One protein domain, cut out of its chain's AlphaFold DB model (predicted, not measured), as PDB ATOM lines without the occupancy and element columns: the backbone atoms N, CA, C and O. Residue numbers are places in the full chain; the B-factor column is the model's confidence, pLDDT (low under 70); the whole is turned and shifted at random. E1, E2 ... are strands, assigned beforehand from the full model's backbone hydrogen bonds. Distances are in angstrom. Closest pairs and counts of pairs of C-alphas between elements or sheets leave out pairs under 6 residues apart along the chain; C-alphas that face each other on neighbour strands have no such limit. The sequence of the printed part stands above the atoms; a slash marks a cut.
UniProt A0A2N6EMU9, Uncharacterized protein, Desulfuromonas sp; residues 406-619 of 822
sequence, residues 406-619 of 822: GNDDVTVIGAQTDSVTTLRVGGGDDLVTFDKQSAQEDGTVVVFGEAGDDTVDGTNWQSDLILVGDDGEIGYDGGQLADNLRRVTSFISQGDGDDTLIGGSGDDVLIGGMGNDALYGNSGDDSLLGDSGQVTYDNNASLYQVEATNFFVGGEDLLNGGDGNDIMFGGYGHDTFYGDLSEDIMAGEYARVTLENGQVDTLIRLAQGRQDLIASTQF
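AT A GLANCE: This is residues 406 to 619 of the 822 residues of an uncharacterized protein of Desulfuromonas sp (UniProt A0A2N6EMU9). The chain is wound in stacked turns, a flattened solenoid in which turn after turn gives one strand to each of two parallel sheets, of eight and seven strands, lying face to face. Three hairpins, E7 with E8, E13 with E14 and E19 with E20, leave the turns and join side by side as a third, antiparallel sheet over the other face of the seven-stranded sheet, from E4 to E18. The printed part has 214 residues, with no named helix and 21 strands, E1 to E21 in order along the chain; the class is all strand. The whole is compact, with a radius of gyration of the C-alphas of 15.7 A, and rounded, spanning 44 by 40 by 35 A.

HOW THE PARTS SIT: The largest sheet runs E1, residues 409 to 412; E3, 431 to 435; E5, 455 to 460; E9, 500 to 502; E11, 518 to 523; E15, 558 to 563; E17, 576 to 579; and E21, 613 to 617, all parallel. Between E11 and E15, N 519 and O 558 are within hydrogen-bond range at 2.8 A. The second sheet runs E2, residues 421 to 424; E4, 445 to 450; E6, 465 to 470; E10, 509 to 513; E12, 527 to 531; E16, 567 to 569; and E18, 585 to 587, all parallel. Between E10 and E12, N 510 and O 527 are 2.9 A apart. These sheets are face to face, their strands at 9 degrees; the closest C-alphas of E11 and E12, those of Leu 519 and Leu 528, are 6.8 A apart. The third sheet runs E7, residues 472 to 476; E8, 485 to 490; E13, 533 to 537; E14, 543 to 548; E19, 590 to 596; and E20, 599 to 606, all antiparallel; it is twisted, its C-alphas lying up to 4.3 A off its best plane. In the hairpin E13 and E14, N 534 and O 547 are 2.8 A apart. This sheet is face to face with the second, completing a stack of sheets, each facing the next; the closest C-alphas of E10 and E13, those of Ile 511 and Gly 533, are 6.4 A apart. E20 bends by 52 degrees at residue 602.

IN THESE COORDINATES: E1 begins at C-alpha 409, (28.025, -36.791, -48.807), and E21 ends at C-alpha 617, (42.164, -15.355, -25.489). From first to last C-alpha, E20 measures 20.8 A, E19 20.4 A, E15 16.1 A and E11 16.0 A.

THE WHOLE: The two C-alphas farthest apart, those of Ala 439 and Gln 608, are 47.6 A apart. The printed part has no cut, and no link is long. The mean pLDDT of the printed part is 88.5; 17 residues are under 70, among them 607 to 611 and 613 to 619.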
ATOM      1  N   GLY A 406      29.273 -46.586 -45.499       93.44
ATOM      2  CA  GLY A 406      29.892 -45.965 -46.668       93.44
ATOM      3  C   GLY A 406      30.177 -44.483 -46.451       93.44
ATOM      4  O   GLY A 406      29.369 -43.800 -45.868       93.44
ATOM      5  N   ASN A 407      31.274 -43.963 -47.017       95.44
ATOM      6  CA  ASN A 407      31.559 -42.521 -46.981       95.44
ATOM      7  C   ASN A 407      30.494 -41.701 -47.730       95.44
ATOM      8  O   ASN A 407      30.548 -41.597 -48.968       95.44
ATOM      9  N   ASP A 408      29.589 -41.092 -46.986       95.12
ATOM     10  CA  ASP A 408      28.422 -40.378 -47.472       95.12
ATOM     11  C   ASP A 408      28.668 -38.865 -47.592       95.12
ATOM     12  O   ASP A 408      29.434 -38.253 -46.851       95.12
ATOM     13  N   ASP A 409      28.023 -38.241 -48.579       95.81
ATOM     14  CA  ASP A 409      28.025 -36.791 -48.807       95.81
ATOM     15  C   ASP A 409      26.580 -36.279 -48.724       95.81
ATOM     16  O   ASP A 409      25.799 -36.412 -49.671       95.81
ATOM     17  N   VAL A 410      26.200 -35.737 -47.568       96.62
ATOM     18  CA  VAL A 410      24.854 -35.238 -47.272       96.62
ATOM     19  C   VAL A 410      24.844 -33.716 -47.352       96.62
ATOM     20  O   VAL A 410      25.517 -33.027 -46.592       96.62
ATOM     21  N   THR A 411      24.028 -33.159 -48.242       95.88
ATOM     22  CA  THR A 411      23.765 -31.717 -48.299       95.88
ATOM     23  C   THR A 411      22.375 -31.410 -47.748       95.88
ATOM     24  O   THR A 411      21.372 -31.864 -48.299       95.88
ATOM     25  N   VAL A 412      22.301 -30.589 -46.703       94.88
ATOM     26  CA  VAL A 412      21.045 -30.097 -46.123       94.88
ATOM     27  C   VAL A 412      20.800 -28.668 -46.605       94.88
ATOM     28  O   VAL A 412      21.592 -27.764 -46.326       94.88
ATOM     29  N   ILE A 413      19.712 -28.461 -47.347       92.06
ATOM     30  CA  ILE A 413      19.335 -27.147 -47.900       92.06
ATOM     31  C   ILE A 413      18.081 -26.542 -47.250       92.06
ATOM     32  O   ILE A 413      17.855 -25.335 -47.408       92.06
ATOM     33  N   GLY A 414      17.324 -27.350 -46.497       89.69
ATOM     34  CA  GLY A 414      16.155 -26.957 -45.706       89.69
ATOM     35  C   GLY A 414      15.728 -28.058 -44.725       89.69
ATOM     36  O   GLY A 414      16.017 -29.232 -44.959       89.69
ATOM     37  N   ALA A 415      15.062 -27.685 -43.627       88.25
ATOM     38  CA  ALA A 415      14.502 -28.619 -42.641       88.25
ATOM     39  C   ALA A 415      13.152 -28.123 -42.091       88.25
ATOM     40  O   ALA A 415      12.942 -26.924 -41.911       88.25
ATOM     41  N   GLN A 416      12.230 -29.040 -41.784       84.31
ATOM     42  CA  GLN A 416      10.881 -28.678 -41.327       84.31
ATOM     43  C   GLN A 416      10.877 -27.986 -39.955       84.31
ATOM     44  O   GLN A 416      11.487 -28.482 -39.016       84.31
ATOM     45  N   THR A 417      10.134 -26.883 -39.811       79.88
ATOM     46  CA  THR A 417      10.158 -25.998 -38.624       79.88
ATOM     47  C   THR A 417       9.680 -26.619 -37.316       79.88
ATOM     48  O   THR A 417      10.153 -26.218 -36.256       79.88
ATOM     49  N   ASP A 418       8.748 -27.569 -37.374       73.81
ATOM     50  CA  ASP A 418       8.084 -28.134 -36.188       73.81
ATOM     51  C   ASP A 418       8.539 -29.574 -35.872       73.81
ATOM     52  O   ASP A 418       8.001 -30.227 -34.976       73.81
ATOM     53  N   SER A 419       9.555 -30.069 -36.586       80.19
ATOM     54  CA  SER A 419      10.121 -31.409 -36.428       80.19
ATOM     55  C   SER A 419      11.599 -31.346 -36.059       80.19
ATOM     56  O   SER A 419      12.309 -30.407 -36.425       80.19
ATOM     57  N   VAL A 420      12.080 -32.370 -35.352       86.44
ATOM     58  CA  VAL A 420      13.516 -32.624 -35.247       86.44
ATOM     59  C   VAL A 420      13.937 -33.508 -36.415       86.44
ATOM     60  O   VAL A 420      13.508 -34.657 -36.521       86.44
ATOM     61  N   THR A 421      14.810 -32.971 -37.266       91.38
ATOM     62  CA  THR A 421      15.484 -33.737 -38.321       91.38
ATOM     63  C   THR A 421      16.711 -34.406 -37.716       91.38
ATOM     64  O   THR A 421      17.669 -33.730 -37.354       91.38
ATOM     65  N   THR A 422      16.687 -35.728 -37.583       94.06
ATOM     66  CA  THR A 422      17.803 -36.523 -37.068       94.06
ATOM     67  C   THR A 422      18.515 -37.222 -38.216       94.06
ATOM     68  O   THR A 422      17.913 -38.026 -38.928       94.06
ATOM     69  N   LEU A 423      19.807 -36.944 -38.361       96.62
ATOM     70  CA  LEU A 423      20.704 -37.566 -39.324       96.62
ATOM     71  C   LEU A 423      21.678 -38.475 -38.575       96.62
ATOM     72  O   LEU A 423      22.339 -38.046 -37.631       96.62
ATOM     73  N   ARG A 424      21.747 -39.733 -38.992       96.31
ATOM     74  CA  ARG A 424      22.731 -40.721 -38.544       96.31
ATOM     75  C   ARG A 424      23.492 -41.178 -39.772       96.31
ATOM     76  O   ARG A 424      22.903 -41.875 -40.596       96.31
ATOM     77  N   VAL A 425      24.723 -40.706 -39.937       95.81
ATOM     78  CA  VAL A 425      25.477 -40.939 -41.180       95.81
ATOM     79  C   VAL A 425      26.230 -42.268 -41.197       95.81
ATOM     80  O   VAL A 425      26.619 -42.708 -42.263       95.81
ATOM     81  N   GLY A 426      26.215 -43.018 -40.092       94.19
ATOM     82  CA  GLY A 426      26.579 -44.428 -40.100       94.19
ATOM     83  C   GLY A 426      28.056 -44.659 -39.820       94.19
ATOM     84  O   GLY A 426      28.551 -44.359 -38.741       94.19
ATOM     85  N   GLY A 427      28.737 -45.362 -40.707       93.50
ATOM     86  CA  GLY A 427      30.171 -45.577 -40.582       93.50
ATOM     87  C   GLY A 427      30.890 -45.069 -41.817       93.50
ATOM     88  O   GLY A 427      30.304 -44.991 -42.885       93.50
ATOM     89  N   GLY A 428      32.197 -44.861 -41.717       95.19
ATOM     90  CA  GLY A 428      32.963 -44.260 -42.808       95.19
ATOM     91  C   GLY A 428      33.413 -42.858 -42.434       95.19
ATOM     92  O   GLY A 428      33.249 -42.444 -41.304       95.19
ATOM     93  N   ASP A 429      34.076 -42.176 -43.367       96.81
ATOM     94  CA  ASP A 429      34.451 -40.773 -43.156       96.81
ATOM     95  C   ASP A 429      33.442 -39.932 -43.943       96.81
ATOM     96  O   ASP A 429      33.565 -39.836 -45.181       96.81
ATOM     97  N   ASP A 430      32.447 -39.390 -43.247       97.81
ATOM     98  CA  ASP A 430      31.270 -38.762 -43.840       97.81
ATOM     99  C   ASP A 430      31.388 -37.240 -43.915       97.81
ATOM    100  O   ASP A 430      32.137 -36.579 -43.188       97.81
ATOM    101  N   LEU A 431      30.644 -36.652 -44.849       98.06
ATOM    102  CA  LEU A 431      30.544 -35.212 -45.027       98.06
ATOM    103  C   LEU A 431      29.083 -34.774 -44.959       98.06
ATOM    104  O   LEU A 431      28.292 -35.096 -45.840       98.06
ATOM    105  N   VAL A 432      28.750 -33.937 -43.980       98.38
ATOM    106  CA  VAL A 432      27.461 -33.241 -43.903       98.38
ATOM    107  C   VAL A 432      27.685 -31.751 -44.127       98.38
ATOM    108  O   VAL A 432      28.400 -31.100 -43.373       98.38
ATOM    109  N   THR A 433      27.078 -31.184 -45.167       97.56
ATOM    110  CA  THR A 433      27.173 -29.755 -45.496       97.56
ATOM    111  C   THR A 433      25.811 -29.087 -45.388       97.56
ATOM    112  O   THR A 433      24.855 -29.499 -46.044       97.56
ATOM    113  N   PHE A 434      25.735 -27.995 -44.633       95.44
ATOM    114  CA  PHE A 434      24.555 -27.141 -44.581       95.44
ATOM    115  C   PHE A 434      24.719 -25.960 -45.549       95.44
ATOM    116  O   PHE A 434      25.620 -25.128 -45.407       95.44
ATOM    117  N   ASP A 435      23.838 -25.872 -46.546       90.94
ATOM    118  CA  ASP A 435      23.818 -24.805 -47.557       90.94
ATOM    119  C   ASP A 435      22.393 -24.273 -47.702       90.94
ATOM    120  O   ASP A 435      21.698 -24.576 -48.668       90.94
ATOM    121  N   LYS A 436      21.930 -23.506 -46.708       83.31
ATOM    122  CA  LYS A 436      20.556 -22.991 -46.667       83.31
ATOM    123  C   LYS A 436      20.206 -22.232 -47.951       83.31
ATOM    124  O   LYS A 436      20.776 -21.178 -48.246       83.31
ATOM    125  N   GLN A 437      19.211 -22.730 -48.688       79.12
ATOM    126  CA  GLN A 437      18.710 -22.085 -49.914       79.12
ATOM    127  C   GLN A 437      17.340 -21.423 -49.722       79.12
ATOM    128  O   GLN A 437      16.944 -20.570 -50.525       79.12
ATOM    129  N   SER A 438      16.634 -21.785 -48.649       71.50
ATOM    130  CA  SER A 438      15.314 -21.270 -48.302       71.50
ATOM    131  C   SER A 438      15.400 -19.966 -47.486       71.50
ATOM    132  O   SER A 438      16.389 -19.669 -46.815       71.50
ATOM    133  N   ALA A 439      14.347 -19.145 -47.571       67.69
ATOM    134  CA  ALA A 439      14.167 -17.967 -46.717       67.69
ATOM    135  C   ALA A 439      13.251 -18.242 -45.510       67.69
ATOM    136  O   ALA A 439      12.941 -17.303 -44.776       67.69
ATOM    137  N   GLN A 440      12.767 -19.479 -45.364       68.38
ATOM    138  CA  GLN A 440      11.972 -19.903 -44.216       68.38
ATOM    139  C   GLN A 440      12.882 -20.120 -43.008       68.38
ATOM    140  O   GLN A 440      14.099 -20.261 -43.151       68.38
ATOM    141  N   GLU A 441      12.301 -20.097 -41.815       74.25
ATOM    142  CA  GLU A 441      12.993 -20.622 -40.639       74.25
ATOM    143  C   GLU A 441      13.142 -22.137 -40.821       74.25
ATOM    144  O   GLU A 441      12.253 -22.760 -41.395       74.25
ATOM    145  N   ASP A 442      14.256 -22.712 -40.377       80.94
ATOM    146  CA  ASP A 442      14.448 -24.165 -40.383       80.94
ATOM    147  C   ASP A 442      14.285 -24.697 -38.962       80.94
ATOM    148  O   ASP A 442      14.641 -24.004 -37.999       80.94
ATOM    149  N   GLY A 443      13.766 -25.919 -38.835       80.44
ATOM    150  CA  GLY A 443      13.695 -26.616 -37.551       80.44
ATOM    151  C   GLY A 443      15.059 -27.075 -37.040       80.44
ATOM    152  O   GLY A 443      16.096 -26.883 -37.677       80.44
ATOM    153  N   THR A 444      15.054 -27.702 -35.865       86.25
ATOM    154  CA  THR A 444      16.270 -28.252 -35.255       86.25
ATOM    155  C   THR A 444      16.774 -29.451 -36.054       86.25
ATOM    156  O   THR A 444      16.031 -30.408 -36.292       86.25
ATOM    157  N   VAL A 445      18.061 -29.431 -36.400       92.75
ATOM    158  CA  VAL A 445      18.751 -30.570 -37.016       92.75
ATOM    159  C   VAL A 445      19.742 -31.155 -36.015       92.75
ATOM    160  O   VAL A 445      20.543 -30.431 -35.421       92.75
ATOM    161  N   VAL A 446      19.674 -32.471 -35.828       95.06
ATOM    162  CA  VAL A 446      20.610 -33.240 -35.008       95.06
ATOM    163  C   VAL A 446      21.390 -34.182 -35.908       95.06
ATOM    164  O   VAL A 446      20.787 -34.969 -36.632       95.06
ATOM    165  N   VAL A 447      22.715 -34.125 -35.845       97.94
ATOM    166  CA  VAL A 447      23.611 -34.990 -36.618       97.94
ATOM    167  C   VAL A 447      24.410 -35.870 -35.667       97.94
ATOM    168  O   VAL A 447      24.944 -35.370 -34.679       97.94
ATOM    169  N   PHE A 448      24.483 -37.160 -35.977       97.31
ATOM    170  CA  PHE A 448      25.412 -38.123 -35.389       97.31
ATOM    171  C   PHE A 448      26.325 -38.634 -36.508       97.31
ATOM    172  O   PHE A 448      25.801 -39.258 -37.436       97.31
ATOM    173  N   GLY A 449      27.631 -38.358 -36.427       95.81
ATOM    174  CA  GLY A 449      28.642 -38.930 -37.333       95.81
ATOM    175  C   GLY A 449      28.787 -40.446 -37.156       95.81
ATOM    176  O   GLY A 449      28.902 -41.189 -38.116       95.81
ATOM    177  N   GLU A 450      28.538 -40.935 -35.936       95.44
ATOM    178  CA  GLU A 450      28.598 -42.357 -35.580       95.44
ATOM    179  C   GLU A 450      30.028 -42.934 -35.606       95.44
ATOM    180  O   GLU A 450      30.648 -42.940 -34.545       95.44
ATOM    181  N   ALA A 451      30.532 -43.524 -36.691       94.75
ATOM    182  CA  ALA A 451      31.825 -44.218 -36.669       94.75
ATOM    183  C   ALA A 451      32.736 -43.888 -37.857       94.75
ATOM    184  O   ALA A 451      32.709 -44.577 -38.875       94.75
ATOM    185  N   GLY A 452      33.701 -43.009 -37.634       95.50
ATOM    186  CA  GLY A 452      34.828 -42.740 -38.519       95.50
ATOM    187  C   GLY A 452      35.273 -41.297 -38.353       95.50
ATOM    188  O   GLY A 452      34.971 -40.701 -37.329       95.50
ATOM    189  N   ASP A 453      36.083 -40.779 -39.279       97.62
ATOM    190  CA  ASP A 453      36.559 -39.394 -39.182       97.62
ATOM    191  C   ASP A 453      35.568 -38.468 -39.916       97.62
ATOM    192  O   ASP A 453      35.723 -38.215 -41.120       97.62
ATOM    193  N   ASP A 454      34.566 -37.942 -39.213       98.12
ATOM    194  CA  ASP A 454      33.440 -37.249 -39.839       98.12
ATOM    195  C   ASP A 454      33.633 -35.736 -39.927       98.12
ATOM    196  O   ASP A 454      34.337 -35.087 -39.149       98.12
ATOM    197  N   THR A 455      33.013 -35.120 -40.933       98.56
ATOM    198  CA  THR A 455      33.016 -33.667 -41.114       98.56
ATOM    199  C   THR A 455      31.601 -33.131 -41.239       98.56
ATOM    200  O   THR A 455      30.902 -33.413 -42.208       98.56
ATOM    201  N   VAL A 456      31.215 -32.249 -40.319       98.56
ATOM    202  CA  VAL A 456      29.952 -31.508 -40.380       98.56
ATOM    203  C   VAL A 456      30.233 -30.013 -40.521       98.56
ATOM    204  O   VAL A 456      30.819 -29.399 -39.630       98.56
ATOM    205  N   ASP A 457      29.824 -29.421 -41.645       98.00
ATOM    206  CA  ASP A 457      30.002 -28.000 -41.963       98.00
ATOM    207  C   ASP A 457      28.672 -27.230 -41.913       98.00
ATOM    208  O   ASP A 457      27.921 -27.167 -42.890       98.00
ATOM    209  N   GLY A 458      28.406 -26.614 -40.759       95.94
ATOM    210  CA  GLY A 458      27.262 -25.746 -40.480       95.94
ATOM    211  C   GLY A 458      27.435 -24.281 -40.893       95.94
ATOM    212  O   GLY A 458      26.530 -23.485 -40.657       95.94
ATOM    213  N   THR A 459      28.549 -23.885 -41.530       94.38
ATOM    214  CA  THR A 459      28.936 -22.464 -41.706       94.38
ATOM    215  C   THR A 459      27.850 -21.580 -42.343       94.38
ATOM    216  O   THR A 459      27.788 -20.379 -42.069       94.38
ATOM    217  N   ASN A 460      27.013 -22.134 -43.230       91.19
ATOM    218  CA  ASN A 460      25.948 -21.389 -43.915       91.19
ATOM    219  C   ASN A 460      24.548 -21.624 -43.321       91.19
ATOM    220  O   ASN A 460      23.550 -21.270 -43.956       91.19
ATOM    221  N   TRP A 461      24.459 -22.200 -42.124       91.12
ATOM    222  CA  TRP A 461      23.209 -22.423 -41.407       91.12
ATOM    223  C   TRP A 461      22.944 -21.319 -40.380       91.12
ATOM    224  O   TRP A 461      23.871 -20.744 -39.808       91.12
ATOM    225  N   GLN A 462      21.668 -20.982 -40.186       88.12
ATOM    226  CA  GLN A 462      21.263 -19.864 -39.322       88.12
ATOM    227  C   GLN A 462      20.546 -20.284 -38.041       88.12
ATOM    228  O   GLN A 462      20.571 -19.512 -37.086       88.12
ATOM    229  N   SER A 463      19.887 -21.443 -38.052       88.25
ATOM    230  CA  SER A 463      19.209 -22.006 -36.882       88.25
ATOM    231  C   SER A 463      20.192 -22.791 -36.015       88.25
ATOM    232  O   SER A 463      21.274 -23.144 -36.479       88.25
ATOM    233  N   ASP A 464      19.781 -23.108 -34.791       89.94
ATOM    234  CA  ASP A 464      20.566 -23.919 -33.861       89.94
ATOM    235  C   ASP A 464      20.775 -25.346 -34.404       89.94
ATOM    236  O   ASP A 464      19.831 -26.017 -34.851       89.94
ATOM    237  N   LEU A 465      22.015 -25.824 -34.330       94.44
ATOM    238  CA  LEU A 465      22.440 -27.173 -34.677       94.44
ATOM    239  C   LEU A 465      22.828 -27.962 -33.427       94.44
ATOM    240  O   LEU A 465      23.386 -27.433 -32.464       94.44
ATOM    241  N   ILE A 466      22.585 -29.272 -33.471       96.12
ATOM    242  CA  ILE A 466      23.153 -30.207 -32.501       96.12
ATOM    243  C   ILE A 466      23.995 -31.223 -33.254       96.12
ATOM    244  O   ILE A 466      23.473 -32.083 -33.958       96.12
ATOM    245  N   LEU A 467      25.304 -31.123 -33.095       98.06
ATOM    246  CA  LEU A 467      26.279 -31.935 -33.798       98.06
ATOM    247  C   LEU A 467      26.960 -32.863 -32.799       98.06
ATOM    248  O   LEU A 467      27.499 -32.416 -31.783       98.06
ATOM    249  N   VAL A 468      26.931 -34.154 -33.086       97.69
ATOM    250  CA  VAL A 468      27.652 -35.181 -32.345       97.69
ATOM    251  C   VAL A 468      28.563 -35.885 -33.342       97.69
ATOM    252  O   VAL A 468      28.063 -36.392 -34.341       97.69
ATOM    253  N   GLY A 469      29.870 -35.859 -33.096       96.31
ATOM    254  CA  GLY A 469      30.859 -36.529 -33.939       96.31
ATOM    255  C   GLY A 469      30.618 -38.032 -33.944       96.31
ATOM    256  O   GLY A 469      30.292 -38.599 -34.968       96.31
ATOM    257  N   ASP A 470      30.524 -38.640 -32.768       93.94
ATOM    258  CA  ASP A 470      30.236 -40.075 -32.666       93.94
ATOM    259  C   ASP A 470      28.738 -40.433 -32.494       93.94
ATOM    260  O   ASP A 470      27.807 -39.649 -32.710       93.94
ATOM    261  N   ASP A 471      28.474 -41.664 -32.043       92.12
ATOM    262  CA  ASP A 471      27.143 -42.157 -31.700       92.12
ATOM    263  C   ASP A 471      26.571 -41.490 -30.432       92.12
ATOM    264  O   ASP A 471      27.260 -41.073 -29.492       92.12
ATOM    265  N   GLY A 472      25.245 -41.456 -30.353       92.88
ATOM    266  CA  GLY A 472      24.520 -40.904 -29.225       92.88
ATOM    267  C   GLY A 472      23.026 -41.203 -29.234       92.88
ATOM    268  O   GLY A 472      22.481 -41.889 -30.101       92.88
ATOM    269  N   GLU A 473      22.332 -40.675 -28.231       93.12
ATOM    270  CA  GLU A 473      20.876 -40.729 -28.125       93.12
ATOM    271  C   GLU A 473      20.272 -39.341 -27.945       93.12
ATOM    272  O   GLU A 473      20.819 -38.474 -27.251       93.12
ATOM    273  N   ILE A 474      19.064 -39.195 -28.483       91.06
ATOM    274  CA  ILE A 474      18.160 -38.100 -28.164       91.06
ATOM    275  C   ILE A 474      17.108 -38.608 -27.173       91.06
ATOM    276  O   ILE A 474      16.528 -39.682 -27.336       91.06
ATOM    277  N   GLY A 475      16.867 -37.838 -26.118       89.00
ATOM    278  CA  GLY A 475      15.812 -38.071 -25.143       89.00
ATOM    279  C   GLY A 475      14.734 -36.997 -25.231       89.00
ATOM    280  O   GLY A 475      15.017 -35.824 -24.983       89.00
ATOM    281  N   TYR A 476      13.499 -37.423 -25.486       85.12
ATOM    282  CA  TYR A 476      12.307 -36.575 -25.524       85.12
ATOM    283  C   TYR A 476      11.429 -36.760 -24.271       85.12
ATOM    284  O   TYR A 476      11.444 -37.823 -23.643       85.12
ATOM    285  N   ASP A 477      10.653 -35.739 -23.895       77.75
ATOM    286  CA  ASP A 477       9.546 -35.853 -22.924       77.75
ATOM    287  C   ASP A 477       8.208 -35.825 -23.670       77.75
ATOM    288  O   ASP A 477       7.599 -34.770 -23.814       77.75
ATOM    289  N   GLY A 478       7.778 -36.982 -24.184       72.94
ATOM    290  CA  GLY A 478       6.622 -37.097 -25.082       72.94
ATOM    291  C   GLY A 478       7.036 -37.528 -26.493       72.94
ATOM    292  O   GLY A 478       7.917 -38.379 -26.617       72.94
ATOM    293  N   GLY A 479       6.384 -36.972 -27.522       66.25
ATOM    294  CA  GLY A 479       6.747 -37.152 -28.941       66.25
ATOM    295  C   GLY A 479       8.025 -36.396 -29.327       66.25
ATOM    296  O   GLY A 479       8.523 -35.608 -28.521       66.25
ATOM    297  N   GLN A 480       8.552 -36.611 -30.538       71.62
ATOM    298  CA  GLN A 480       9.841 -36.048 -30.987       71.62
ATOM    299  C   GLN A 480       9.767 -34.599 -31.506       71.62
ATOM    300  O   GLN A 480      10.594 -34.175 -32.310       71.62
ATOM    301  N   LEU A 481       8.807 -33.815 -31.013       69.81
ATOM    302  CA  LEU A 481       8.723 -32.384 -31.294       69.81
ATOM    303  C   LEU A 481       9.987 -31.677 -30.790       69.81
ATOM    304  O   LEU A 481      10.509 -32.029 -29.723       69.81
ATOM    305  N   ALA A 482      10.423 -30.623 -31.483       67.88
ATOM    306  CA  ALA A 482      11.560 -29.804 -31.048       67.88
ATOM    307  C   ALA A 482      11.374 -29.292 -29.602       67.88
ATOM    308  O   ALA A 482      12.269 -29.415 -28.766       67.88
ATOM    309  N   ASP A 483      10.154 -28.872 -29.247       75.31
ATOM    310  CA  ASP A 483       9.785 -28.435 -27.890       75.31
ATOM    311  C   ASP A 483       9.907 -29.533 -26.812       75.31
ATOM    312  O   ASP A 483       9.993 -29.241 -25.607       75.31
ATOM    313  N   ASN A 484       9.896 -30.803 -27.225       77.94
ATOM    314  CA  ASN A 484      10.010 -31.971 -26.359       77.94
ATOM    315  C   ASN A 484      11.439 -32.495 -26.239       77.94
ATOM    316  O   ASN A 484      11.664 -33.369 -25.397       77.94
ATOM    317  N   LEU A 485      12.395 -31.974 -27.014       83.56
ATOM    318  CA  LEU A 485      13.806 -32.302 -26.868       83.56
ATOM    319  C   LEU A 485      14.260 -31.971 -25.441       83.56
ATOM    320  O   LEU A 485      14.213 -30.825 -24.998       83.56
ATOM    321  N   ARG A 486      14.683 -32.986 -24.681       90.06
ATOM    322  CA  ARG A 486      15.146 -32.807 -23.293       90.06
ATOM    323  C   ARG A 486      16.602 -33.119 -23.104       90.06
ATOM    324  O   ARG A 486      17.189 -32.631 -22.140       90.06
ATOM    325  N   ARG A 487      17.179 -33.976 -23.937       93.44
ATOM    326  CA  ARG A 487      18.533 -34.459 -23.714       93.44
ATOM    327  C   ARG A 487      19.165 -34.922 -25.005       93.44
ATOM    328  O   ARG A 487      18.541 -35.680 -25.730       93.44
ATOM    329  N   VAL A 488      20.424 -34.566 -25.202       94.56
ATOM    330  CA  VAL A 488      21.294 -35.214 -26.184       94.56
ATOM    331  C   VAL A 488      22.509 -35.723 -25.431       94.56
ATOM    332  O   VAL A 488      23.013 -35.058 -24.525       94.56
ATOM    333  N   THR A 489      22.885 -36.972 -25.674       94.25
ATOM    334  CA  THR A 489      23.998 -37.639 -24.990       94.25
ATOM    335  C   THR A 489      24.811 -38.384 -26.019       94.25
ATOM    336  O   THR A 489      24.229 -39.193 -26.733       94.25
ATOM    337  N   SER A 490      26.120 -38.163 -26.058       94.25
ATOM    338  CA  SER A 490      26.998 -39.023 -26.844       94.25
ATOM    339  C   SER A 490      27.463 -40.224 -26.030       94.25
ATOM    340  O   SER A 490      27.475 -40.223 -24.786       94.25
ATOM    341  N   PHE A 491      27.815 -41.278 -26.745       85.06
ATOM    342  CA  PHE A 491      28.278 -42.526 -26.186       85.06
ATOM    343  C   PHE A 491      29.691 -42.839 -26.635       85.06
ATOM    344  O   PHE A 491      30.371 -42.062 -27.277       85.06
ATOM    345  N   ILE A 492      30.147 -43.984 -26.152       83.94
ATOM    346  CA  ILE A 492      31.407 -44.580 -26.537       83.94
ATOM    347  C   ILE A 492      31.053 -45.807 -27.350       83.94
ATOM    348  O   ILE A 492      30.454 -46.748 -26.800       83.94
ATOM    349  N   SER A 493      31.466 -45.816 -28.606       82.38
ATOM    350  CA  SER A 493      31.234 -46.899 -29.549       82.38
ATOM    351  C   SER A 493      32.565 -47.572 -29.915       82.38
ATOM    352  O   SER A 493      33.538 -47.595 -29.149       82.38
ATOM    353  N   GLN A 494      32.554 -48.385 -30.962       75.06
ATOM    354  CA  GLN A 494      33.759 -48.956 -31.544       75.06
ATOM    355  C   GLN A 494      33.835 -48.399 -32.952       75.06
ATOM    356  O   GLN A 494      32.960 -48.733 -33.739       75.06
ATOM    357  N   GLY A 495      34.895 -47.669 -33.267       80.06
ATOM    358  CA  GLY A 495      35.022 -47.045 -34.582       80.06
ATOM    359  C   GLY A 495      35.059 -45.526 -34.526       80.06
ATOM    360  O   GLY A 495      35.449 -44.966 -35.534       80.06
ATOM    361  N   ASP A 496      34.768 -44.941 -33.359       86.12
ATOM    362  CA  ASP A 496      34.900 -43.516 -33.035       86.12
ATOM    363  C   ASP A 496      36.219 -42.941 -33.593       86.12
ATOM    364  O   ASP A 496      37.280 -43.586 -33.447       86.12
ATOM    365  N   GLY A 497      36.131 -41.801 -34.282       93.44
ATOM    366  CA  GLY A 497      37.206 -41.211 -35.086       93.44
ATOM    367  C   GLY A 497      37.561 -39.779 -34.690       93.44
ATOM    368  O   GLY A 497      37.167 -39.297 -33.639       93.44
ATOM    369  N   ASP A 498      38.440 -39.150 -35.474       97.56
ATOM    370  CA  ASP A 498      38.865 -37.760 -35.265       97.56
ATOM    371  C   ASP A 498      37.937 -36.816 -36.066       97.56
ATOM    372  O   ASP A 498      38.136 -36.621 -37.272       97.56
ATOM    373  N   ASP A 499      36.971 -36.181 -35.398       98.44
ATOM    374  CA  ASP A 499      35.881 -35.456 -36.063       98.44
ATOM    375  C   ASP A 499      36.153 -33.962 -36.268       98.44
ATOM    376  O   ASP A 499      36.885 -33.296 -35.530       98.44
ATOM    377  N   THR A 500      35.513 -33.373 -37.279       98.69
ATOM    378  CA  THR A 500      35.475 -31.922 -37.502       98.69
ATOM    379  C   THR A 500      34.041 -31.417 -37.505       98.69
ATOM    380  O   THR A 500      33.303 -31.609 -38.468       98.69
ATOM    381  N   LEU A 501      33.666 -30.688 -36.454       98.75
ATOM    382  CA  LEU A 501      32.327 -30.135 -36.279       98.75
ATOM    383  C   LEU A 501      32.377 -28.609 -36.343       98.75
ATOM    384  O   LEU A 501      33.096 -27.957 -35.579       98.75
ATOM    385  N   ILE A 502      31.604 -28.031 -37.254       98.50
ATOM    386  CA  ILE A 502      31.499 -26.588 -37.448       98.50
ATOM    387  C   ILE A 502      30.027 -26.211 -37.293       98.50
ATOM    388  O   ILE A 502      29.193 -26.671 -38.066       98.50
ATOM    389  N   GLY A 503      29.722 -25.377 -36.302       95.88
ATOM    390  CA  GLY A 503      28.413 -24.757 -36.120       95.88
ATOM    391  C   GLY A 503      28.107 -23.706 -37.192       95.88
ATOM    392  O   GLY A 503      28.810 -23.568 -38.200       95.88
ATOM    393  N   GLY A 504      27.056 -22.936 -36.975       94.00
ATOM    394  CA  GLY A 504      26.569 -21.885 -37.853       94.00
ATOM    395  C   GLY A 504      26.584 -20.519 -37.178       94.00
ATOM    396  O   GLY A 504      27.593 -20.069 -36.639       94.00
ATOM    397  N   SER A 505      25.478 -19.792 -37.317       92.94
ATOM    398  CA  SER A 505      25.270 -18.515 -36.625       92.94
ATOM    399  C   SER A 505      24.242 -18.580 -35.486       92.94
ATOM    400  O   SER A 505      23.804 -17.516 -35.036       92.94
ATOM    401  N   GLY A 506      23.762 -19.784 -35.157       92.38
ATOM    402  CA  GLY A 506      22.797 -20.058 -34.088       92.38
ATOM    403  C   GLY A 506      23.493 -20.355 -32.760       92.38
ATOM    404  O   GLY A 506      24.711 -20.292 -32.687       92.38
ATOM    405  N   ASP A 507      22.724 -20.661 -31.713       93.50
ATOM    406  CA  ASP A 507      23.287 -21.096 -30.428       93.50
ATOM    407  C   ASP A 507      23.467 -22.626 -30.470       93.50
ATOM    408  O   ASP A 507      22.547 -23.395 -30.168       93.50
ATOM    409  N   ASP A 508      24.648 -23.085 -30.885       96.44
ATOM    410  CA  ASP A 508      24.869 -24.474 -31.284       96.44
ATOM    411  C   ASP A 508      25.361 -25.376 -30.138       96.44
ATOM    412  O   ASP A 508      25.991 -24.953 -29.161       96.44
ATOM    413  N   VAL A 509      25.114 -26.682 -30.269       97.25
ATOM    414  CA  VAL A 509      25.684 -27.717 -29.396       97.25
ATOM    415  C   VAL A 509      26.568 -28.647 -30.211       97.25
ATOM    416  O   VAL A 509      26.080 -29.355 -31.084       97.25
ATOM    417  N   LEU A 510      27.854 -28.708 -29.876       98.38
ATOM    418  CA  LEU A 510      28.836 -29.583 -30.511       98.38
ATOM    419  C   LEU A 510      29.420 -30.543 -29.467       98.38
ATOM    420  O   LEU A 510      29.896 -30.114 -28.413       98.38
ATOM    421  N   ILE A 511      29.405 -31.842 -29.754       98.00
ATOM    422  CA  ILE A 511      30.029 -32.891 -28.941       98.00
ATOM    423  C   ILE A 511      30.935 -33.699 -29.871       98.00
ATOM    424  O   ILE A 511      30.399 -34.367 -30.740       98.00
ATOM    425  N   GLY A 512      32.261 -33.641 -29.709       96.06
ATOM    426  CA  GLY A 512      33.208 -34.406 -30.537       96.06
ATOM    427  C   GLY A 512      33.027 -35.897 -30.290       96.06
ATOM    428  O   GLY A 512      32.292 -36.560 -31.009       96.06
ATOM    429  N   GLY A 513      33.501 -36.372 -29.143       94.69
ATOM    430  CA  GLY A 513      33.226 -37.729 -28.690       94.69
ATOM    431  C   GLY A 513      34.487 -38.444 -28.244       94.69
ATOM    432  O   GLY A 513      34.869 -38.331 -27.080       94.69
ATOM    433  N   MET A 514      35.055 -39.288 -29.084       92.88
ATOM    434  CA  MET A 514      36.209 -40.124 -28.823       92.88
ATOM    435  C   MET A 514      37.204 -39.975 -29.967       92.88
ATOM    436  O   MET A 514      37.369 -40.854 -30.799       92.88
ATOM    437  N   GLY A 515      38.009 -38.934 -29.902       93.88
ATOM    438  CA  GLY A 515      38.918 -38.626 -30.990       93.88
ATOM    439  C   GLY A 515      39.796 -37.460 -30.619       93.88
ATOM    440  O   GLY A 515      39.793 -37.006 -29.482       93.88
ATOM    441  N   ASN A 516      40.627 -37.022 -31.554       96.50
ATOM    442  CA  ASN A 516      41.209 -35.689 -31.503       96.50
ATOM    443  C   ASN A 516      40.321 -34.775 -32.337       96.50
ATOM    444  O   ASN A 516      40.557 -34.606 -33.537       96.50
ATOM    445  N   ASP A 517      39.333 -34.177 -31.687       98.12
ATOM    446  CA  ASP A 517      38.240 -33.532 -32.401       98.12
ATOM    447  C   ASP A 517      38.519 -32.041 -32.621       98.12
ATOM    448  O   ASP A 517      39.234 -31.375 -31.859       98.12
ATOM    449  N   ALA A 518      37.965 -31.484 -33.694       98.50
ATOM    450  CA  ALA A 518      38.067 -30.071 -34.036       98.50
ATOM    451  C   ALA A 518      36.679 -29.424 -34.071       98.50
ATOM    452  O   ALA A 518      35.934 -29.575 -35.036       98.50
ATOM    453  N   LEU A 519      36.358 -28.661 -33.025       98.62
ATOM    454  CA  LEU A 519      35.056 -28.031 -32.818       98.62
ATOM    455  C   LEU A 519      35.144 -26.510 -32.999       98.62
ATOM    456  O   LEU A 519      35.973 -25.840 -32.368       98.62
ATOM    457  N   TYR A 520      34.249 -25.960 -33.820       98.38
ATOM    458  CA  TYR A 520      34.133 -24.530 -34.109       98.38
ATOM    459  C   TYR A 520      32.681 -24.075 -33.914       98.38
ATOM    460  O   TYR A 520      31.838 -24.452 -34.717       98.38
ATOM    461  N   GLY A 521      32.391 -23.272 -32.886       96.81
ATOM    462  CA  GLY A 521      31.036 -22.748 -32.628       96.81
ATOM    463  C   GLY A 521      30.605 -21.677 -33.636       96.81
ATOM    464  O   GLY A 521      29.511 -21.728 -34.172       96.81
ATOM    465  N   ASN A 522      31.555 -20.828 -34.045       96.12
ATOM    466  CA  ASN A 522      31.371 -19.680 -34.939       96.12
ATOM    467  C   ASN A 522      30.690 -18.482 -34.271       96.12
ATOM    468  O   ASN A 522      31.400 -17.667 -33.691       96.12
ATOM    469  N   SER A 523      29.405 -18.229 -34.490       94.94
ATOM    470  CA  SER A 523      28.720 -17.062 -33.922       94.94
ATOM    471  C   SER A 523      27.491 -17.536 -33.180       94.94
ATOM    472  O   SER A 523      26.674 -18.184 -33.806       94.94
ATOM    473  N   GLY A 524      27.301 -17.104 -31.940       94.25
ATOM    474  CA  GLY A 524      26.234 -17.630 -31.089       94.25
ATOM    475  C   GLY A 524      26.755 -17.866 -29.680       94.25
ATOM    476  O   GLY A 524      27.950 -17.757 -29.438       94.25
ATOM    477  N   ASP A 525      25.867 -18.106 -28.719       94.62
ATOM    478  CA  ASP A 525      26.272 -18.574 -27.391       94.62
ATOM    479  C   ASP A 525      26.368 -20.120 -27.423       94.62
ATOM    480  O   ASP A 525      25.412 -20.824 -27.084       94.62
ATOM    481  N   ASP A 526      27.530 -20.656 -27.817       96.44
ATOM    482  CA  ASP A 526      27.679 -22.074 -28.174       96.44
ATOM    483  C   ASP A 526      28.069 -22.985 -26.995       96.44
ATOM    484  O   ASP A 526      28.654 -22.569 -25.989       96.44
ATOM    485  N   SER A 527      27.796 -24.289 -27.107       96.94
ATOM    486  CA  SER A 527      28.228 -25.322 -26.154       96.94
ATOM    487  C   SER A 527      29.053 -26.416 -26.829       96.94
ATOM    488  O   SER A 527      28.511 -27.296 -27.487       96.94
ATOM    489  N   LEU A 528      30.367 -26.401 -26.602       97.94
ATOM    490  CA  LEU A 528      31.347 -27.318 -27.180       97.94
ATOM    491  C   LEU A 528      31.882 -28.284 -26.114       97.94
ATOM    492  O   LEU A 528      32.421 -27.866 -25.081       97.94
ATOM    493  N   LEU A 529      31.780 -29.583 -26.373       97.31
ATOM    494  CA  LEU A 529      32.386 -30.645 -25.577       97.31
ATOM    495  C   LEU A 529      33.335 -31.430 -26.484       97.31
ATOM    496  O   LEU A 529      32.866 -32.039 -27.435       97.31
ATOM    497  N   GLY A 530      34.641 -31.394 -26.210       95.31
ATOM    498  CA  GLY A 530      35.644 -32.133 -26.985       95.31
ATOM    499  C   GLY A 530      35.354 -33.626 -26.943       95.31
ATOM    500  O   GLY A 530      35.128 -34.239 -27.970       95.31
ATOM    501  N   ASP A 531      35.160 -34.160 -25.738       94.00
ATOM    502  CA  ASP A 531      34.836 -35.575 -25.555       94.00
ATOM    503  C   ASP A 531      33.354 -35.873 -25.239       94.00
ATOM    504  O   ASP A 531      32.491 -34.992 -25.137       94.00
ATOM    505  N   SER A 532      33.061 -37.150 -24.941       93.25
ATOM    506  CA  SER A 532      31.712 -37.621 -24.630       93.25
ATOM    507  C   SER A 532      30.986 -36.813 -23.549       93.25
ATOM    508  O   SER A 532      31.441 -36.642 -22.404       93.25
ATOM    509  N   GLY A 533      29.753 -36.428 -23.866       93.81
ATOM    510  CA  GLY A 533      29.034 -35.399 -23.135       93.81
ATOM    511  C   GLY A 533      27.524 -35.568 -23.130       93.81
ATOM    512  O   GLY A 533      26.954 -36.462 -23.752       93.81
ATOM    513  N   GLN A 534      26.869 -34.709 -22.359       95.19
ATOM    514  CA  GLN A 534      25.423 -34.622 -22.278       95.19
ATOM    515  C   GLN A 534      24.990 -33.169 -22.138       95.19
ATOM    516  O   GLN A 534      25.420 -32.466 -21.216       95.19
ATOM    517  N   VAL A 535      24.044 -32.772 -22.981       95.69
ATOM    518  CA  VAL A 535      23.264 -31.547 -22.812       95.69
ATOM    519  C   VAL A 535      21.848 -31.890 -22.378       95.69
ATOM    520  O   VAL A 535      21.300 -32.937 -22.721       95.69
ATOM    521  N   THR A 536      21.258 -31.047 -21.542       94.56
ATOM    522  CA  THR A 536      19.881 -31.191 -21.063       94.56
ATOM    523  C   THR A 536      19.160 -29.865 -21.210       94.56
ATOM    524  O   THR A 536      19.703 -28.837 -20.805       94.56
ATOM    525  N   TYR A 537      17.930 -29.909 -21.706       92.00
ATOM    526  CA  TYR A 537      17.043 -28.764 -21.879       92.00
ATOM    527  C   TYR A 537      15.954 -28.767 -20.799       92.00
ATOM    528  O   TYR A 537      15.577 -29.819 -20.269       92.00
ATOM    529  N   ASP A 538      15.470 -27.584 -20.427       88.94
ATOM    530  CA  ASP A 538      14.317 -27.442 -19.542       88.94
ATOM    531  C   ASP A 538      12.993 -27.660 -20.294       88.94
ATOM    532  O   ASP A 538      12.964 -28.042 -21.461       88.94
ATOM    533  N   ASN A 539      11.869 -27.435 -19.608       85.00
ATOM    534  CA  ASN A 539      10.531 -27.637 -20.169       85.00
ATOM    535  C   ASN A 539      10.133 -26.607 -21.245       85.00
ATOM    536  O   ASN A 539       9.063 -26.754 -21.826       85.00
ATOM    537  N   ASN A 540      10.931 -25.561 -21.464       83.44
ATOM    538  CA  ASN A 540      10.718 -24.545 -22.497       83.44
ATOM    539  C   ASN A 540      11.738 -24.695 -23.639       83.44
ATOM    540  O   ASN A 540      12.061 -23.701 -24.283       83.44
ATOM    541  N   ALA A 541      12.305 -25.898 -23.805       83.50
ATOM    542  CA  ALA A 541      13.361 -26.200 -24.775       83.50
ATOM    543  C   ALA A 541      14.597 -25.286 -24.658       83.50
ATOM    544  O   ALA A 541      15.373 -25.145 -25.592       83.50
ATOM    545  N   SER A 542      14.821 -24.672 -23.489       88.12
ATOM    546  CA  SER A 542      16.002 -23.843 -23.241       88.12
ATOM    547  C   SER A 542      17.111 -24.679 -22.609       88.12
ATOM    548  O   SER A 542      16.845 -25.479 -21.706       88.12
ATOM    549  N   LEU A 543      18.362 -24.480 -23.032       90.69
ATOM    550  CA  LEU A 543      19.506 -25.208 -22.482       90.69
ATOM    551  C   LEU A 543      19.602 -25.006 -20.957       90.69
ATOM    552  O   LEU A 543      19.665 -23.887 -20.443       90.69
ATOM    553  N   TYR A 544      19.600 -26.113 -20.216       93.44
ATOM    554  CA  TYR A 544      19.572 -26.142 -18.753       93.44
ATOM    555  C   TYR A 544      20.873 -26.663 -18.149       93.44
ATOM    556  O   TYR A 544      21.314 -26.188 -17.098       93.44
ATOM    557  N   GLN A 545      21.487 -27.670 -18.768       95.56
ATOM    558  CA  GLN A 545      22.694 -28.290 -18.241       95.56
ATOM    559  C   GLN A 545      23.617 -28.745 -19.365       95.56
ATOM    560  O   GLN A 545      23.162 -29.384 -20.304       95.56
ATOM    561  N   VAL A 546      24.914 -28.504 -19.185       95.88
ATOM    562  CA  VAL A 546      25.993 -29.065 -20.004       95.88
ATOM    563  C   VAL A 546      26.909 -29.864 -19.081       95.88
ATOM    564  O   VAL A 546      27.332 -29.358 -18.035       95.88
ATOM    565  N   GLU A 547      27.181 -31.125 -19.408       94.81
ATOM    566  CA  GLU A 547      27.965 -32.050 -18.584       94.81
ATOM    567  C   GLU A 547      28.883 -32.921 -19.449       94.81
ATOM    568  O   GLU A 547      28.401 -33.714 -20.249       94.81
ATOM    569  N   ALA A 548      30.199 -32.856 -19.231       92.31
ATOM    570  CA  ALA A 548      31.104 -33.899 -19.721       92.31
ATOM    571  C   ALA A 548      30.800 -35.207 -18.974       92.31
ATOM    572  O   ALA A 548      30.605 -35.167 -17.763       92.31
ATOM    573  N   THR A 549      30.744 -36.369 -19.626       89.19
ATOM    574  CA  THR A 549      30.298 -37.615 -18.960       89.19
ATOM    575  C   THR A 549      31.405 -38.651 -18.775       89.19
ATOM    576  O   THR A 549      31.318 -39.478 -17.854       89.19
ATOM    577  N   ASN A 550      32.485 -38.577 -19.563       82.62
ATOM    578  CA  ASN A 550      33.671 -39.416 -19.401       82.62
ATOM    579  C   ASN A 550      34.852 -38.663 -18.764       82.62
ATOM    580  O   ASN A 550      34.970 -37.449 -18.839       82.62
ATOM    581  N   PHE A 551      35.720 -39.403 -18.072       79.06
ATOM    582  CA  PHE A 551      36.882 -38.867 -17.346       79.06
ATOM    583  C   PHE A 551      38.211 -39.510 -17.753       79.06
ATOM    584  O   PHE A 551      39.266 -39.117 -17.249       79.06
ATOM    585  N   PHE A 552      38.163 -40.606 -18.508       83.19
ATOM    586  CA  PHE A 552      39.307 -41.502 -18.695       83.19
ATOM    587  C   PHE A 552      39.527 -41.906 -20.148       83.19
ATOM    588  O   PHE A 552      40.473 -42.651 -20.412       83.19
ATOM    589  N   VAL A 553      38.624 -41.497 -21.028       85.12
ATOM    590  CA  VAL A 553      38.592 -41.839 -22.441       85.12
ATOM    591  C   VAL A 553      38.205 -40.563 -23.178       85.12
ATOM    592  O   VAL A 553      37.302 -39.885 -22.691       85.12
ATOM    593  N   GLY A 554      38.953 -40.268 -24.236       88.69
ATOM    594  CA  GLY A 554      38.953 -39.015 -24.986       88.69
ATOM    595  C   GLY A 554      40.271 -38.823 -25.748       88.69
ATOM    596  O   GLY A 554      41.129 -39.728 -25.679       88.69
ATOM    597  N   GLY A 555      40.466 -37.680 -26.408       91.75
ATOM    598  CA  GLY A 555      41.697 -37.355 -27.143       91.75
ATOM    599  C   GLY A 555      42.209 -35.926 -26.952       91.75
ATOM    600  O   GLY A 555      42.122 -35.373 -25.867       91.75
ATOM    601  N   GLU A 556      42.995 -35.413 -27.902       94.75
ATOM    602  CA  GLU A 556      43.570 -34.062 -27.834       94.75
ATOM    603  C   GLU A 556      42.760 -33.103 -28.710       94.75
ATOM    604  O   GLU A 556      43.019 -33.003 -29.910       94.75
ATOM    605  N   ASP A 557      41.853 -32.347 -28.096       96.44
ATOM    606  CA  ASP A 557      40.843 -31.610 -28.860       96.44
ATOM    607  C   ASP A 557      41.229 -30.154 -29.141       96.44
ATOM    608  O   ASP A 557      41.980 -29.499 -28.400       96.44
ATOM    609  N   LEU A 558      40.666 -29.606 -30.215       97.31
ATOM    610  CA  LEU A 558      40.654 -28.183 -30.522       97.31
ATOM    611  C   LEU A 558      39.232 -27.654 -30.367       97.31
ATOM    612  O   LEU A 558      38.344 -28.023 -31.122       97.31
ATOM    613  N   LEU A 559      39.038 -26.732 -29.425       97.81
ATOM    614  CA  LEU A 559      37.761 -26.062 -29.204       97.81
ATOM    615  C   LEU A 559      37.920 -24.571 -29.488       97.81
ATOM    616  O   LEU A 559      38.737 -23.890 -28.857       97.81
ATOM    617  N   ASN A 560      37.142 -24.065 -30.437       97.38
ATOM    618  CA  ASN A 560      37.052 -22.648 -30.754       97.38
ATOM    619  C   ASN A 560      35.599 -22.194 -30.651       97.38
ATOM    620  O   ASN A 560      34.819 -22.496 -31.546       97.38
ATOM    621  N   GLY A 561      35.266 -21.475 -29.580       94.94
ATOM    622  CA  GLY A 561      33.912 -20.958 -29.363       94.94
ATOM    623  C   GLY A 561      33.515 -19.985 -30.471       94.94
ATOM    624  O   GLY A 561      32.726 -20.323 -31.339       94.94
ATOM    625  N   GLY A 562      34.241 -18.874 -30.585       94.88
ATOM    626  CA  GLY A 562      34.033 -17.902 -31.652       94.88
ATOM    627  C   GLY A 562      33.534 -16.585 -31.081       94.88
ATOM    628  O   GLY A 562      34.139 -16.078 -30.135       94.88
ATOM    629  N   ASP A 563      32.522 -15.998 -31.713       94.00
ATOM    630  CA  ASP A 563      31.855 -14.779 -31.261       94.00
ATOM    631  C   ASP A 563      30.628 -15.158 -30.411       94.00
ATOM    632  O   ASP A 563      29.666 -15.684 -30.952       94.00
ATOM    633  N   GLY A 564      30.587 -14.764 -29.139       92.75
ATOM    634  CA  GLY A 564      29.459 -15.063 -28.240       92.75
ATOM    635  C   GLY A 564      29.945 -15.641 -26.919       92.75
ATOM    636  O   GLY A 564      31.146 -15.676 -26.688       92.75
ATOM    637  N   ASN A 565      29.051 -15.931 -25.972       93.19
ATOM    638  CA  ASN A 565      29.433 -16.417 -24.644       93.19
ATOM    639  C   ASN A 565      29.389 -17.942 -24.601       93.19
ATOM    640  O   ASN A 565      28.360 -18.536 -24.274       93.19
ATOM    641  N   ASP A 566      30.541 -18.559 -24.821       95.12
ATOM    642  CA  ASP A 566      30.582 -19.986 -25.110       95.12
ATOM    643  C   ASP A 566      30.846 -20.836 -23.865       95.12
ATOM    644  O   ASP A 566      31.499 -20.427 -22.895       95.12
ATOM    645  N   ILE A 567      30.400 -22.087 -23.892       95.31
ATOM    646  CA  ILE A 567      30.727 -23.123 -22.912       95.31
ATOM    647  C   ILE A 567      31.610 -24.160 -23.597       95.31
ATOM    648  O   ILE A 567      31.131 -24.951 -24.390       95.31
ATOM    649  N   MET A 568      32.891 -24.211 -23.243       95.56
ATOM    650  CA  MET A 568      33.855 -25.153 -23.817       95.56
ATOM    651  C   MET A 568      34.419 -26.095 -22.755       95.56
ATOM    652  O   MET A 568      35.111 -25.646 -21.829       95.56
ATOM    653  N   PHE A 569      34.185 -27.399 -22.900       94.62
ATOM    654  CA  PHE A 569      34.778 -28.452 -22.071       94.62
ATOM    655  C   PHE A 569      35.674 -29.348 -22.926       94.62
ATOM    656  O   PHE A 569      35.176 -29.948 -23.858       94.62
ATOM    657  N   GLY A 570      36.965 -29.448 -22.604       91.50
ATOM    658  CA  GLY A 570      37.909 -30.296 -23.349       91.50
ATOM    659  C   GLY A 570      37.616 -31.764 -23.075       91.50
ATOM    660  O   GLY A 570      36.947 -32.425 -23.848       91.50
ATOM    661  N   GLY A 571      37.949 -32.212 -21.868       90.75
ATOM    662  CA  GLY A 571      37.654 -33.555 -21.394       90.75
ATOM    663  C   GLY A 571      38.914 -34.282 -20.937       90.75
ATOM    664  O   GLY A 571      39.695 -33.788 -20.117       90.75
ATOM    665  N   TYR A 572      39.055 -35.538 -21.330       89.69
ATOM    666  CA  TYR A 572      40.265 -36.315 -21.162       89.69
ATOM    667  C   TYR A 572      41.246 -36.024 -22.301       89.69
ATOM    668  O   TYR A 572      41.242 -36.713 -23.306       89.69
ATOM    669  N   GLY A 573      42.215 -35.143 -22.061       89.19
ATOM    670  CA  GLY A 573      43.077 -34.788 -23.177       89.19
ATOM    671  C   GLY A 573      44.238 -33.875 -22.879       89.19
ATOM    672  O   GLY A 573      44.677 -33.718 -21.733       89.19
ATOM    673  N   HIS A 574      44.803 -33.347 -23.959       90.56
ATOM    674  CA  HIS A 574      45.660 -32.168 -23.959       90.56
ATOM    675  C   HIS A 574      45.030 -31.133 -24.881       90.56
ATOM    676  O   HIS A 574      45.472 -30.941 -26.012       90.56
ATOM    677  N   ASP A 575      44.034 -30.442 -24.347       93.44
ATOM    678  CA  ASP A 575      43.100 -29.712 -25.196       93.44
ATOM    679  C   ASP A 575      43.564 -28.278 -25.426       93.44
ATOM    680  O   ASP A 575      44.299 -27.666 -24.626       93.44
ATOM    681  N   THR A 576      43.134 -27.741 -26.561       94.25
ATOM    682  CA  THR A 576      43.474 -26.410 -27.037       94.25
ATOM    683  C   THR A 576      42.216 -25.564 -27.150       94.25
ATOM    684  O   THR A 576      41.373 -25.815 -27.999       94.25
ATOM    685  N   PHE A 577      42.137 -24.503 -26.343       93.00
ATOM    686  CA  PHE A 577      40.996 -23.583 -26.347       93.00
ATOM    687  C   PHE A 577      41.312 -22.264 -27.056       93.00
ATOM    688  O   PHE A 577      42.357 -21.636 -26.801       93.00
ATOM    689  N   TYR A 578      40.353 -21.819 -27.863       92.50
ATOM    690  CA  TYR A 578      40.258 -20.501 -28.470       92.50
ATOM    691  C   TYR A 578      38.934 -19.857 -28.048       92.50
ATOM    692  O   TYR A 578      37.872 -20.436 -28.224       92.50
ATOM    693  N   GLY A 579      39.022 -18.658 -27.480       87.19
ATOM    694  CA  GLY A 579      37.867 -17.810 -27.193       87.19
ATOM    695  C   GLY A 579      38.202 -16.352 -27.470       87.19
ATOM    696  O   GLY A 579      39.387 -15.986 -27.628       87.19
ATOM    697  N   ASP A 580      37.179 -15.515 -27.551       84.94
ATOM    698  CA  ASP A 580      37.312 -14.117 -27.935       84.94
ATOM    699  C   ASP A 580      37.411 -13.183 -26.700       84.94
ATOM    700  O   ASP A 580      38.260 -13.389 -25.819       84.94
ATOM    701  N   LEU A 581      36.670 -12.073 -26.679       79.00
ATOM    702  CA  LEU A 581      36.582 -11.116 -25.573       79.00
ATOM    703  C   LEU A 581      35.262 -11.202 -24.788       79.00
ATOM    704  O   LEU A 581      35.072 -10.388 -23.871       79.00
ATOM    705  N   SER A 582      34.369 -12.112 -25.157       85.50
ATOM    706  CA  SER A 582      33.099 -12.414 -24.506       85.50
ATOM    707  C   SER A 582      33.287 -13.056 -23.116       85.50
ATOM    708  O   SER A 582      34.400 -13.152 -22.576       85.50
ATOM    709  N   GLU A 583      32.177 -13.446 -22.482       88.19
ATOM    710  CA  GLU A 583      32.177 -14.153 -21.200       88.19
ATOM    711  C   GLU A 583      32.160 -15.688 -21.363       88.19
ATOM    712  O   GLU A 583      31.261 -16.356 -20.857       88.19
ATOM    713  N   ASP A 584      33.209 -16.251 -21.971       90.62
ATOM    714  CA  ASP A 584      33.368 -17.706 -22.138       90.62
ATOM    715  C   ASP A 584      33.617 -18.490 -20.835       90.62
ATOM    716  O   ASP A 584      34.335 -18.074 -19.908       90.62
ATOM    717  N   ILE A 585      33.143 -19.736 -20.816       90.25
ATOM    718  CA  ILE A 585      33.443 -20.760 -19.816       90.25
ATOM    719  C   ILE A 585      34.303 -21.853 -20.438       90.25
ATOM    720  O   ILE A 585      33.803 -22.821 -20.987       90.25
ATOM    721  N   MET A 586      35.608 -21.798 -20.192       90.69
ATOM    722  CA  MET A 586      36.511 -22.886 -20.583       90.69
ATOM    723  C   MET A 586      36.828 -23.778 -19.384       90.69
ATOM    724  O   MET A 586      37.268 -23.277 -18.333       90.69
ATOM    725  N   ALA A 587      36.630 -25.087 -19.509       89.25
ATOM    726  CA  ALA A 587      37.106 -26.093 -18.567       89.25
ATOM    727  C   ALA A 587      37.904 -27.167 -19.306       89.25
ATOM    728  O   ALA A 587      37.399 -27.801 -20.214       89.25
ATOM    729  N   GLY A 588      39.153 -27.351 -18.891       85.12
ATOM    730  CA  GLY A 588      40.044 -28.315 -19.515       85.12
ATOM    731  C   GLY A 588      39.603 -29.756 -19.298       85.12
ATOM    732  O   GLY A 588      39.393 -30.469 -20.256       85.12
ATOM    733  N   GLU A 589      39.352 -30.158 -18.050       81.75
ATOM    734  CA  GLU A 589      38.851 -31.506 -17.757       81.75
ATOM    735  C   GLU A 589      37.326 -31.536 -17.540       81.75
ATOM    736  O   GLU A 589      36.585 -30.669 -17.994       81.75
ATOM    737  N   TYR A 590      36.830 -32.496 -16.748       85.56
ATOM    738  CA  TYR A 590      35.409 -32.591 -16.418       85.56
ATOM    739  C   TYR A 590      34.848 -31.301 -15.808       85.56
ATOM    740  O   TYR A 590      35.284 -30.819 -14.742       85.56
ATOM    741  N   ALA A 591      33.758 -30.847 -16.413       90.75
ATOM    742  CA  ALA A 591      32.899 -29.819 -15.882       90.75
ATOM    743  C   ALA A 591      31.423 -30.162 -16.066       90.75
ATOM    744  O   ALA A 591      31.015 -30.927 -16.937       90.75
ATOM    745  N   ARG A 592      30.627 -29.556 -15.192       92.94
ATOM    746  CA  ARG A 592      29.185 -29.475 -15.316       92.94
ATOM    747  C   ARG A 592      28.745 -28.050 -15.051       92.94
ATOM    748  O   ARG A 592      29.044 -27.506 -13.979       92.94
ATOM    749  N   VAL A 593      28.008 -27.480 -15.990       93.81
ATOM    750  CA  VAL A 593      27.344 -26.186 -15.852       93.81
ATOM    751  C   VAL A 593      25.840 -26.405 -15.785       93.81
ATOM    752  O   VAL A 593      25.291 -27.226 -16.507       93.81
ATOM    753  N   THR A 594      25.186 -25.688 -14.879       94.06
ATOM    754  CA  THR A 594      23.731 -25.541 -14.844       94.06
ATOM    755  C   THR A 594      23.397 -24.079 -15.109       94.06
ATOM    756  O   THR A 594      24.000 -23.190 -14.494       94.06
ATOM    757  N   LEU A 595      22.440 -23.855 -16.002       91.12
ATOM    758  CA  LEU A 595      21.974 -22.556 -16.462       91.12
ATOM    759  C   LEU A 595      20.603 -22.234 -15.844       91.12
ATOM    760  O   LEU A 595      19.770 -23.115 -15.626       91.12
ATOM    761  N   GLU A 596      20.362 -20.959 -15.546       87.69
ATOM    762  CA  GLU A 596      19.063 -20.411 -15.160       87.69
ATOM    763  C   GLU A 596      18.795 -19.163 -16.020       87.69
ATOM    764  O   GLU A 596      19.476 -18.148 -15.881       87.69
ATOM    765  N   ASN A 597      17.796 -19.231 -16.911       83.06
ATOM    766  CA  ASN A 597      17.480 -18.192 -17.909       83.06
ATOM    767  C   ASN A 597      18.673 -17.832 -18.823       83.06
ATOM    768  O   ASN A 597      19.000 -16.655 -18.968       83.06
ATOM    769  N   GLY A 598      19.362 -18.842 -19.363       78.88
ATOM    770  CA  GLY A 598      20.534 -18.653 -20.232       78.88
ATOM    771  C   GLY A 598      21.793 -18.161 -19.509       78.88
ATOM    772  O   GLY A 598      22.813 -17.922 -20.135       78.88
ATOM    773  N   GLN A 599      21.760 -17.999 -18.180       84.94
ATOM    774  CA  GLN A 599      22.922 -17.570 -17.400       84.94
ATOM    775  C   GLN A 599      23.439 -18.681 -16.499       84.94
ATOM    776  O   GLN A 599      22.674 -19.441 -15.915       84.94
ATOM    777  N   VAL A 600      24.753 -18.719 -16.299       86.44
ATOM    778  CA  VAL A 600      25.418 -19.673 -15.403       86.44
ATOM    779  C   VAL A 600      24.956 -19.487 -13.959       86.44
ATOM    780  O   VAL A 600      25.321 -18.513 -13.299       86.44
ATOM    781  N   ASP A 601      24.224 -20.466 -13.427       90.44
ATOM    782  CA  ASP A 601      23.900 -20.538 -11.999       90.44
ATOM    783  C   ASP A 601      25.008 -21.271 -11.234       90.44
ATOM    784  O   ASP A 601      25.574 -20.773 -10.251       90.44
ATOM    785  N   THR A 602      25.353 -22.471 -11.705       89.69
ATOM    786  CA  THR A 602      26.296 -23.350 -11.019       89.69
ATOM    787  C   THR A 602      27.319 -23.914 -11.994       89.69
ATOM    788  O   THR A 602      26.967 -24.523 -12.992       89.69
ATOM    789  N   LEU A 603      28.597 -23.799 -11.632       87.88
ATOM    790  CA  LEU A 603      29.715 -24.451 -12.307       87.88
ATOM    791  C   LEU A 603      30.426 -25.391 -11.325       87.88
ATOM    792  O   LEU A 603      30.955 -24.961 -10.292       87.88
ATOM    793  N   ILE A 604      30.449 -26.680 -11.653       84.94
ATOM    794  CA  ILE A 604      31.190 -27.718 -10.936       84.94
ATOM    795  C   ILE A 604      32.317 -28.183 -11.846       84.94
ATOM    796  O   ILE A 604      32.081 -28.515 -12.996       84.94
ATOM    797  N   ARG A 605      33.541 -28.232 -11.321       82.50
ATOM    798  CA  ARG A 605      34.700 -28.775 -12.039       82.50
ATOM    799  C   ARG A 605      35.401 -29.824 -11.198       82.50
ATOM    800  O   ARG A 605      35.518 -29.664  -9.976       82.50
ATOM    801  N   LEU A 606      35.892 -30.869 -11.849       71.38
ATOM    802  CA  LEU A 606      36.705 -31.909 -11.231       71.38
ATOM    803  C   LEU A 606      38.039 -32.005 -11.966       71.38
ATOM    804  O   LEU A 606      38.189 -32.776 -12.901       71.38
ATOM    805  N   ALA A 607      39.036 -31.271 -11.480       64.94
ATOM    806  CA  ALA A 607      40.392 -31.401 -11.995       64.94
ATOM    807  C   ALA A 607      41.026 -32.705 -11.480       64.94
ATOM    808  O   ALA A 607      41.273 -32.860 -10.276       64.94
ATOM    809  N   GLN A 608      41.285 -33.647 -12.387       56.38
ATOM    810  CA  GLN A 608      42.132 -34.819 -12.130       56.38
ATOM    811  C   GLN A 608      43.323 -34.904 -13.110       56.38
ATOM    812  O   GLN A 608      44.116 -35.843 -12.990       56.38
ATOM    813  N   GLY A 609      43.477 -33.930 -14.024       54.44
ATOM    814  CA  GLY A 609      44.333 -34.001 -15.211       54.44
ATOM    815  C   GLY A 609      45.637 -33.194 -15.181       54.44
ATOM    816  O   GLY A 609      46.095 -32.688 -14.148       54.44
ATOM    817  N   ARG A 610      46.305 -33.187 -16.344       55.53
ATOM    818  CA  ARG A 610      47.489 -32.362 -16.655       55.53
ATOM    819  C   ARG A 610      47.006 -30.952 -17.054       55.53
ATOM    820  O   ARG A 610      45.822 -30.697 -17.031       55.53
ATOM    821  N   GLN A 611      47.912 -29.996 -17.273       58.94
ATOM    822  CA  GLN A 611      47.495 -28.627 -17.618       58.94
ATOM    823  C   GLN A 611      47.086 -28.545 -19.090       58.94
ATOM    824  O   GLN A 611      47.933 -28.839 -19.934       58.94
ATOM    825  N   ASP A 612      45.879 -28.058 -19.352       70.25
ATOM    826  CA  ASP A 612      45.390 -27.763 -20.704       70.25
ATOM    827  C   ASP A 612      45.824 -26.366 -21.149       70.25
ATOM    828  O   ASP A 612      46.181 -25.502 -20.325       70.25
ATOM    829  N   LEU A 613      45.877 -26.155 -22.464       60.19
ATOM    830  CA  LEU A 613      46.417 -24.937 -23.043       60.19
ATOM    831  C   LEU A 613      45.290 -24.017 -23.509       60.19
ATOM    832  O   LEU A 613      44.617 -24.266 -24.500       60.19
ATOM    833  N   ILE A 614      45.177 -22.862 -22.860       64.81
ATOM    834  CA  ILE A 614      44.472 -21.720 -23.448       64.81
ATOM    835  C   ILE A 614      45.443 -21.083 -24.448       64.81
ATOM    836  O   ILE A 614      46.368 -20.361 -24.049       64.81
ATOM    837  N   ALA A 615      45.305 -21.427 -25.730       54.88
ATOM    838  CA  ALA A 615      46.256 -21.039 -26.774       54.88
ATOM    839  C   ALA A 615      46.135 -19.558 -27.139       54.88
ATOM    840  O   ALA A 615      47.150 -18.888 -27.363       54.88
ATOM    841  N   SER A 616      44.917 -19.020 -27.106       50.28
ATOM    842  CA  SER A 616      44.675 -17.583 -27.134       50.28
ATOM    843  C   SER A 616      43.323 -17.241 -26.527       50.28
ATOM    844  O   SER A 616      42.311 -17.793 -26.929       50.28
ATOM    845  N   THR A 617      43.308 -16.260 -25.631       52.03
ATOM    846  CA  THR A 617      42.164 -15.355 -25.489       52.03
ATOM    847  C   THR A 617      42.544 -14.113 -26.286       52.03
ATOM    848  O   THR A 617      43.676 -13.625 -26.122       52.03
ATOM    849  N   GLN A 618      41.701 -13.593 -27.174       46.50
ATOM    850  CA  GLN A 618      42.055 -12.383 -27.923       46.50
ATOM    851  C   GLN A 618      42.113 -11.149 -27.003       46.50
ATOM    852  O   GLN A 618      41.249 -10.289 -27.026       46.50
ATOM    853  N   PHE A 619      43.173 -10.963 -26.211       46.03
ATOM    854  CA  PHE A 619      43.439  -9.666 -25.592       46.03
ATOM    855  C   PHE A 619      43.979  -8.700 -26.655       46.03
ATOM    856  O   PHE A 619      45.187  -8.455 -26.717       46.03
TER     857      PHE A 619